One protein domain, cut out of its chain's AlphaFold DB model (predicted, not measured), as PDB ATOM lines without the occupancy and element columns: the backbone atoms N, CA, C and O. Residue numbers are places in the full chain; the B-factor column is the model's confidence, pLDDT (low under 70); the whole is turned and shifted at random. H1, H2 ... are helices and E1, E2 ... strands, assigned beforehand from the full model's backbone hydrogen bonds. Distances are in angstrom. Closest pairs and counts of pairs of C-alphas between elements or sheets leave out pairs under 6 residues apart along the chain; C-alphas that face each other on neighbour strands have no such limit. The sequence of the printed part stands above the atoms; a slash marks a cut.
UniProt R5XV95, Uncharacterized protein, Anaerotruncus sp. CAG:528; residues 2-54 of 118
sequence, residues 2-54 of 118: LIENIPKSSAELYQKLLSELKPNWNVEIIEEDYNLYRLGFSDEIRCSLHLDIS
ATOM      1  N   LEU A   2     137.390 141.093 163.001       89.50
ATOM      2  CA  LEU A   2     138.237 141.583 161.910       89.50
ATOM      3  C   LEU A   2     138.842 142.927 162.330       89.50
ATOM      4  O   LEU A   2     138.097 143.825 162.710       89.50
ATOM      5  N   ILE A   3     140.167 143.042 162.283       89.88
ATOM      6  CA  ILE A   3     140.903 144.294 162.495       89.88
ATOM      7  C   ILE A   3     141.470 144.703 161.146       89.88
ATOM      8  O   ILE A   3     142.244 143.948 160.575       89.88
ATOM      9  N   GLU A   4     141.088 145.865 160.635       89.88
ATOM     10  CA  GLU A   4     141.465 146.321 159.292       89.88
ATOM     11  C   GLU A   4     142.582 147.366 159.336       89.88
ATOM     12  O   GLU A   4     142.802 148.022 160.361       89.88
ATOM     13  N   ASN A   5     143.251 147.568 158.198       87.38
ATOM     14  CA  ASN A   5     144.203 148.653 157.975       87.38
ATOM     15  C   ASN A   5     145.378 148.681 158.976       87.38
ATOM     16  O   ASN A   5     145.901 149.749 159.329       87.38
ATOM     17  N   ILE A   6     145.845 147.515 159.422       91.12
ATOM     18  CA  ILE A   6     147.054 147.420 160.246       91.12
ATOM     19  C   ILE A   6     148.293 147.216 159.369       91.12
ATOM     20  O   ILE A   6     148.211 146.586 158.315       91.12
ATOM     21  N   PRO A   7     149.462 147.748 159.759       91.88
ATOM     22  CA  PRO A   7     150.703 147.447 159.057       91.88
ATOM     23  C   PRO A   7     151.024 145.949 159.133       91.88
ATOM     24  O   PRO A   7     150.813 145.322 160.178       91.88
ATOM     25  N   LYS A   8     151.562 145.377 158.052       91.81
ATOM     26  CA  LYS A   8     151.914 143.950 157.969       91.81
ATOM     27  C   LYS A   8     152.777 143.472 159.142       91.81
ATOM     28  O   LYS A   8     152.468 142.448 159.742       91.81
ATOM     29  N   SER A   9     153.779 144.246 159.539       93.06
ATOM     30  CA  SER A   9     154.645 143.982 160.691       93.06
ATOM     31  C   SER A   9     153.870 143.810 161.999       93.06
ATOM     32  O   SER A   9     154.202 142.950 162.815       93.06
ATOM     33  N   SER A  10     152.805 144.593 162.189       93.19
ATOM     34  CA  SER A  10     151.919 144.483 163.350       93.19
ATOM     35  C   SER A  10     151.044 143.235 163.249       93.19
ATOM     36  O   SER A  10     150.937 142.495 164.223       93.19
ATOM     37  N   ALA A  11     150.493 142.942 162.066       93.50
ATOM     38  CA  ALA A  11     149.712 141.728 161.824       93.50
ATOM     39  C   ALA A  11     150.528 140.451 162.109       93.50
ATOM     40  O   ALA A  11     150.068 139.566 162.831       93.50
ATOM     41  N   GLU A  12     151.762 140.388 161.606       94.94
ATOM     42  CA  GLU A  12     152.697 139.280 161.830       94.94
ATOM     43  C   GLU A  12     153.100 139.161 163.306       94.94
ATOM     44  O   GLU A  12     153.146 138.055 163.855       94.94
ATOM     45  N   LEU A  13     153.352 140.290 163.981       95.75
ATOM     46  CA  LEU A  13     153.643 140.315 165.414       95.75
ATOM     47  C   LEU A  13     152.472 139.751 166.226       95.75
ATOM     48  O   LEU A  13     152.680 138.887 167.080       95.75
ATOM     49  N   TYR A  14     151.251 140.211 165.956       94.81
ATOM     50  CA  TYR A  14     150.048 139.757 166.649       94.81
ATOM     51  C   TYR A  14     149.788 138.275 166.420       94.81
ATOM     52  O   TYR A  14     149.583 137.544 167.388       94.81
ATOM     53  N   GLN A  15     149.874 137.807 165.173       95.19
ATOM     54  CA  GLN A  15     149.721 136.390 164.851       95.19
ATOM     55  C   GLN A  15     150.738 135.536 165.615       95.19
ATOM     56  O   GLN A  15     150.366 134.542 166.240       95.19
ATOM     57  N   LYS A  16     152.012 135.943 165.627       96.25
ATOM     58  CA  LYS A  16     153.061 135.232 166.360       96.25
ATOM     59  C   LYS A  16     152.765 135.174 167.858       96.25
ATOM     60  O   LYS A  16     152.769 134.091 168.436       96.25
ATOM     61  N   LEU A  17     152.488 136.314 168.486       96.56
ATOM     62  CA  LEU A  17     152.232 136.378 169.926       96.56
ATOM     63  C   LEU A  17     150.979 135.583 170.327       96.56
ATOM     64  O   LEU A  17     151.011 134.868 171.328       96.56
ATOM     65  N   LEU A  18     149.909 135.646 169.529       94.94
ATOM     66  CA  LEU A  18     148.694 134.858 169.750       94.94
ATOM     67  C   LEU A  18     148.935 133.362 169.547       94.94
ATOM     68  O   LEU A  18     148.432 132.576 170.338       94.94
ATOM     69  N   SER A  19     149.750 132.950 168.573       94.44
ATOM     70  CA  SER A  19     150.093 131.530 168.400       94.44
ATOM     71  C   SER A  19     150.844 130.949 169.607       94.44
ATOM     72  O   SER A  19     150.709 129.767 169.915       94.44
ATOM     73  N   GLU A  20     151.606 131.784 170.320       95.50
ATOM     74  CA  GLU A  20     152.344 131.388 171.520       95.50
ATOM     75  C   GLU A  20     151.458 131.397 172.778       95.50
ATOM     76  O   GLU A  20     151.555 130.487 173.602       95.50
ATOM     77  N   LEU A  21     150.598 132.411 172.941       94.06
ATOM     78  CA  LEU A  21     149.751 132.579 174.131       94.06
ATOM     79  C   LEU A  21     148.442 131.772 174.050       94.06
ATOM     80  O   LEU A  21     147.978 131.223 175.049       94.06
ATOM     81  N   LYS A  22     147.850 131.699 172.858       93.94
ATOM     82  CA  LYS A  22     146.554 131.085 172.546       93.94
ATOM     83  C   LYS A  22     146.675 130.205 171.291       93.94
ATOM     84  O   LYS A  22     146.056 130.490 170.269       93.94
ATOM     85  N   PRO A  23     147.416 129.083 171.359       91.19
ATOM     86  CA  PRO A  23     147.702 128.234 170.194       91.19
ATOM     87  C   PRO A  23     146.457 127.639 169.517       91.19
ATOM     88  O   PRO A  23     146.532 127.187 168.380       91.19
ATOM     89  N   ASN A  24     145.315 127.625 170.208       91.69
ATOM     90  CA  ASN A  24     144.051 127.107 169.685       91.69
ATOM     91  C   ASN A  24     143.231 128.158 168.919       91.69
ATOM     92  O   ASN A  24     142.157 127.830 168.421       91.69
ATOM     93  N   TRP A  25     143.667 129.418 168.877       93.06
ATOM     94  CA  TRP A  25     142.951 130.479 168.173       93.06
ATOM     95  C   TRP A  25     143.358 130.505 166.705       93.06
ATOM     96  O   TRP A  25     144.548 130.487 166.389       93.06
ATOM     97  N   ASN A  26     142.372 130.574 165.809       92.06
ATOM     98  CA  ASN A  26     142.651 130.754 164.392       92.06
ATOM     99  C   ASN A  26     142.878 132.241 164.098       92.06
ATOM    100  O   ASN A  26     141.991 133.068 164.335       92.06
ATOM    101  N   VAL A  27     144.074 132.564 163.603       93.00
ATOM    102  CA  VAL A  27     144.506 133.928 163.292       93.00
ATOM    103  C   VAL A  27     144.996 133.979 161.852       93.00
ATOM    104  O   VAL A  27     146.057 133.440 161.525       93.00
ATOM    105  N   GLU A  28     144.246 134.662 161.000       94.56
ATOM    106  CA  GLU A  28     144.534 134.793 159.574       94.56
ATOM    107  C   GLU A  28     144.907 136.236 159.233       94.56
ATOM    108  O   GLU A  28     144.241 137.183 159.651       94.56
ATOM    109  N   ILE A  29     145.983 136.407 158.466       94.62
ATOM    110  CA  ILE A  29     146.395 137.705 157.927       94.62
ATOM    111  C   ILE A  29     145.902 137.786 156.486       94.62
ATOM    112  O   ILE A  29     146.219 136.925 155.665       94.62
ATOM    113  N   ILE A  30     145.152 138.836 156.182       93.56
ATOM    114  CA  ILE A  30     144.627 139.126 154.852       93.56
ATOM    115  C   ILE A  30     145.365 140.362 154.346       93.56
ATOM    116  O   ILE A  30     145.210 141.445 154.901       93.56
ATOM    117  N   GLU A  31     146.203 140.219 153.323       89.75
ATOM    118  CA  GLU A  31     146.863 141.374 152.703       89.75
ATOM    119  C   GLU A  31     145.842 142.220 151.927       89.75
ATOM    120  O   GLU A  31     145.037 141.689 151.159       89.75
ATOM    121  N   GLU A  32     145.868 143.537 152.138       84.62
ATOM    122  CA  GLU A  32     145.035 144.492 151.404       84.62
ATOM    123  C   GLU A  32     145.708 144.917 150.081       84.62
ATOM    124  O   GLU A  32     146.751 144.391 149.685       84.62
ATOM    125  N   ASP A  33     145.107 145.879 149.366       78.12
ATOM    126  CA  ASP A  33     145.604 146.324 148.062       78.12
ATOM    127  C   ASP A  33     147.048 146.866 148.136       78.12
ATOM    128  O   ASP A  33     147.334 147.971 148.609       78.12
ATOM    129  N   TYR A  34     147.961 146.087 147.562       82.38
ATOM    130  CA  TYR A  34     149.382 146.385 147.423       82.38
ATOM    131  C   TYR A  34     149.676 147.645 146.586       82.38
ATOM    132  O   TYR A  34     150.790 148.177 146.635       82.38
ATOM    133  N   ASN A  35     148.716 148.154 145.807       84.44
ATOM    134  CA  ASN A  35     148.924 149.313 144.935       84.44
ATOM    135  C   ASN A  35     149.365 150.563 145.705       84.44
ATOM    136  O   ASN A  35     150.241 151.279 145.220       84.44
ATOM    137  N   LEU A  36     148.813 150.814 146.897       80.31
ATOM    138  CA  LEU A  36     149.182 151.987 147.703       80.31
ATOM    139  C   LEU A  36     150.647 151.932 148.151       80.31
ATOM    140  O   LEU A  36     151.360 152.930 148.050       80.31
ATOM    141  N   TYR A  37     151.108 150.751 148.566       82.12
ATOM    142  CA  TYR A  37     152.511 150.513 148.895       82.12
ATOM    143  C   TYR A  37     153.404 150.662 147.654       82.12
ATOM    144  O   TYR A  37     154.377 151.413 147.667       82.12
ATOM    145  N   ARG A  38     153.033 150.034 146.529       85.38
ATOM    146  CA  ARG A  38     153.810 150.097 145.277       85.38
ATOM    147  C   ARG A  38     153.981 151.520 144.745       85.38
ATOM    148  O   ARG A  38     155.000 151.832 144.136       85.38
ATOM    149  N   LEU A  39     152.964 152.359 144.913       88.75
ATOM    150  CA  LEU A  39     152.961 153.750 144.461       88.75
ATOM    151  C   LEU A  39     153.680 154.702 145.436       88.75
ATOM    152  O   LEU A  39     153.774 155.891 145.140       88.75
ATOM    153  N   GLY A  40     154.200 154.201 146.564       85.12
ATOM    154  CA  GLY A  40     154.916 154.998 147.564       85.12
ATOM    155  C   GLY A  40     154.007 155.848 148.454       85.12
ATOM    156  O   GLY A  40     154.485 156.784 149.086       85.12
ATOM    157  N   PHE A  41     152.703 155.547 148.502       84.00
ATOM    158  CA  PHE A  41     151.749 156.225 149.388       84.00
ATOM    159  C   PHE A  41     151.674 155.602 150.790       84.00
ATOM    160  O   PHE A  41     151.036 156.172 151.673       84.00
ATOM    161  N   SER A  42     152.300 154.442 151.000       82.44
ATOM    162  CA  SER A  42     152.415 153.781 152.302       82.44
ATOM    163  C   SER A  42     153.810 153.188 152.453       82.44
ATOM    164  O   SER A  42     154.315 152.574 151.513       82.44
ATOM    165  N   ASP A  43     154.399 153.329 153.640       84.12
ATOM    166  CA  ASP A  43     155.706 152.746 153.974       84.12
ATOM    167  C   ASP A  43     155.646 151.219 154.129       84.12
ATOM    168  O   ASP A  43     156.658 150.531 154.007       84.12
ATOM    169  N   GLU A  44     154.451 150.675 154.378       87.44
ATOM    170  CA  GLU A  44     154.218 149.247 154.573       87.44
ATOM    171  C   GLU A  44     152.891 148.794 153.938       87.44
ATOM    172  O   GLU A  44     151.953 149.583 153.781       87.44
ATOM    173  N   ILE A  45     152.817 147.514 153.560       88.88
ATOM    174  CA  ILE A  45     151.585 146.866 153.099       88.88
ATOM    175  C   ILE A  45     150.570 146.878 154.246       88.88
ATOM    176  O   ILE A  45     150.898 146.523 155.382       88.88
ATOM    177  N   ARG A  46     149.338 147.293 153.947       90.00
ATOM    178  CA  ARG A  46     148.224 147.200 154.890       90.00
ATOM    179  C   ARG A  46     147.627 145.803 154.844       90.00
ATOM    180  O   ARG A  46     147.556 145.178 153.788       90.00
ATOM    181  N   CYS A  47     147.238 145.314 156.006       92.12
ATOM    182  CA  CYS A  47     146.646 144.009 156.194       92.12
ATOM    183  C   CYS A  47     145.429 144.134 157.105       92.12
ATOM    184  O   CYS A  47     145.365 145.023 157.958       92.12
ATOM    185  N   SER A  48     144.543 143.157 156.991       92.06
ATOM    186  CA  SER A  48     143.536 142.869 157.994       92.06
ATOM    187  C   SER A  48     143.924 141.621 158.778       92.06
ATOM    188  O   SER A  48     144.439 140.652 158.219       92.06
ATOM    189  N   LEU A  49     143.661 141.625 160.081       92.94
ATOM    190  CA  LEU A  49     143.781 140.463 160.950       92.94
ATOM    191  C   LEU A  49     142.387 139.897 161.212       92.94
ATOM    192  O   LEU A  49     141.546 140.555 161.831       92.94
ATOM    193  N   HIS A  50     142.144 138.679 160.751       93.62
ATOM    194  CA  HIS A  50     140.930 137.939 161.048       93.62
ATOM    195  C   HIS A  50     141.176 136.972 162.207       93.62
ATOM    196  O   HIS A  50     142.110 136.173 162.188       93.62
ATOM    197  N   LEU A  51     140.334 137.067 163.231       91.69
ATOM    198  CA  LEU A  51     140.397 136.269 164.451       91.69
ATOM    199  C   LEU A  51     139.065 135.537 164.619       91.69
ATOM    200  O   LEU A  51     138.042 136.191 164.851       91.69
ATOM    201  N   ASP A  52     139.049 134.211 164.529       91.88
ATOM    202  CA  ASP A  52     137.829 133.422 164.762       91.88
ATOM    203  C   ASP A  52     137.619 133.177 166.264       91.88
ATOM    204  O   ASP A  52     137.926 132.113 166.801       91.88
ATOM    205  N   ILE A  53     137.191 134.230 166.964       88.69
ATOM    206  CA  ILE A  53     137.037 134.261 168.423       88.69
ATOM    207  C   ILE A  53     135.790 135.043 168.844       88.69
ATOM    208  O   ILE A  53     135.328 135.950 168.138       88.69
ATOM    209  N   SER A  54     135.259 134.702 170.018       90.12
ATOM    210  CA  SER A  54     134.129 135.386 170.647       90.12
ATOM    211  C   SER A  54     134.557 136.662 171.384       90.12
ATOM    212  O   SER A  54     135.731 136.870 171.686       90.12
TER     213      SER A  54
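What this domain is: This is residues 2 to 54 of the 118 residues of an uncharacterized protein of Anaerotruncus sp. CAG:528 (UniProt R5XV95). A small, strongly twisted three-stranded wall has helix H1 along one face and its other face bare; the stretch with short H2 reaches beyond one end, adding length. The 53 printed residues run E1, H1, E2, H2, E3; the sheet, E1 - E3 - E2, is antiparallel. The class is mixed, helices and strands, in two layers, only just loose, close to compact: radius of gyration of the C-alphas 12.1 A, spans 38 by 17 by 10 A.

Where its parts are: E1, residues 2 to 7, begins at C-alpha 2 (138.237, 141.583, 161.910) and spans 14.1 A. H1, residues 8 to 21, spans 19.9 A; E2, residues 27 to 31, 13.2 A; H2, residues 35 to 38, 5.0 A. E3, residues 46 to 51, spans 16.5 A, ending at C-alpha 51 (140.397, 136.269, 164.451).

How they stand to each other: E3 is antiparallel to E1, N 3 and O 49 2.9 A apart, and to E2, N 30 and O 48 2.8 A apart, within hydrogen-bond range. E1, H1 and E2 form a split strand-helix-strand unit, E3 between its strands, with a right-handed crossover. H1 is on the sheet at a height of 9.7 A, over E3 and E2; its closest C-alphas to E3 are Lys 8 and Cys 47, 5.6 A. H2 is not on the sheet. Every O i to N i+4 pair in H1 is within hydrogen-bond range; H2 is too short for one.

The domain as a whole: The C-alphas farthest apart, Asn 24 and Leu 39, are 37.8 A apart. The printed part has no cut, no long link and no residue under pLDDT 70.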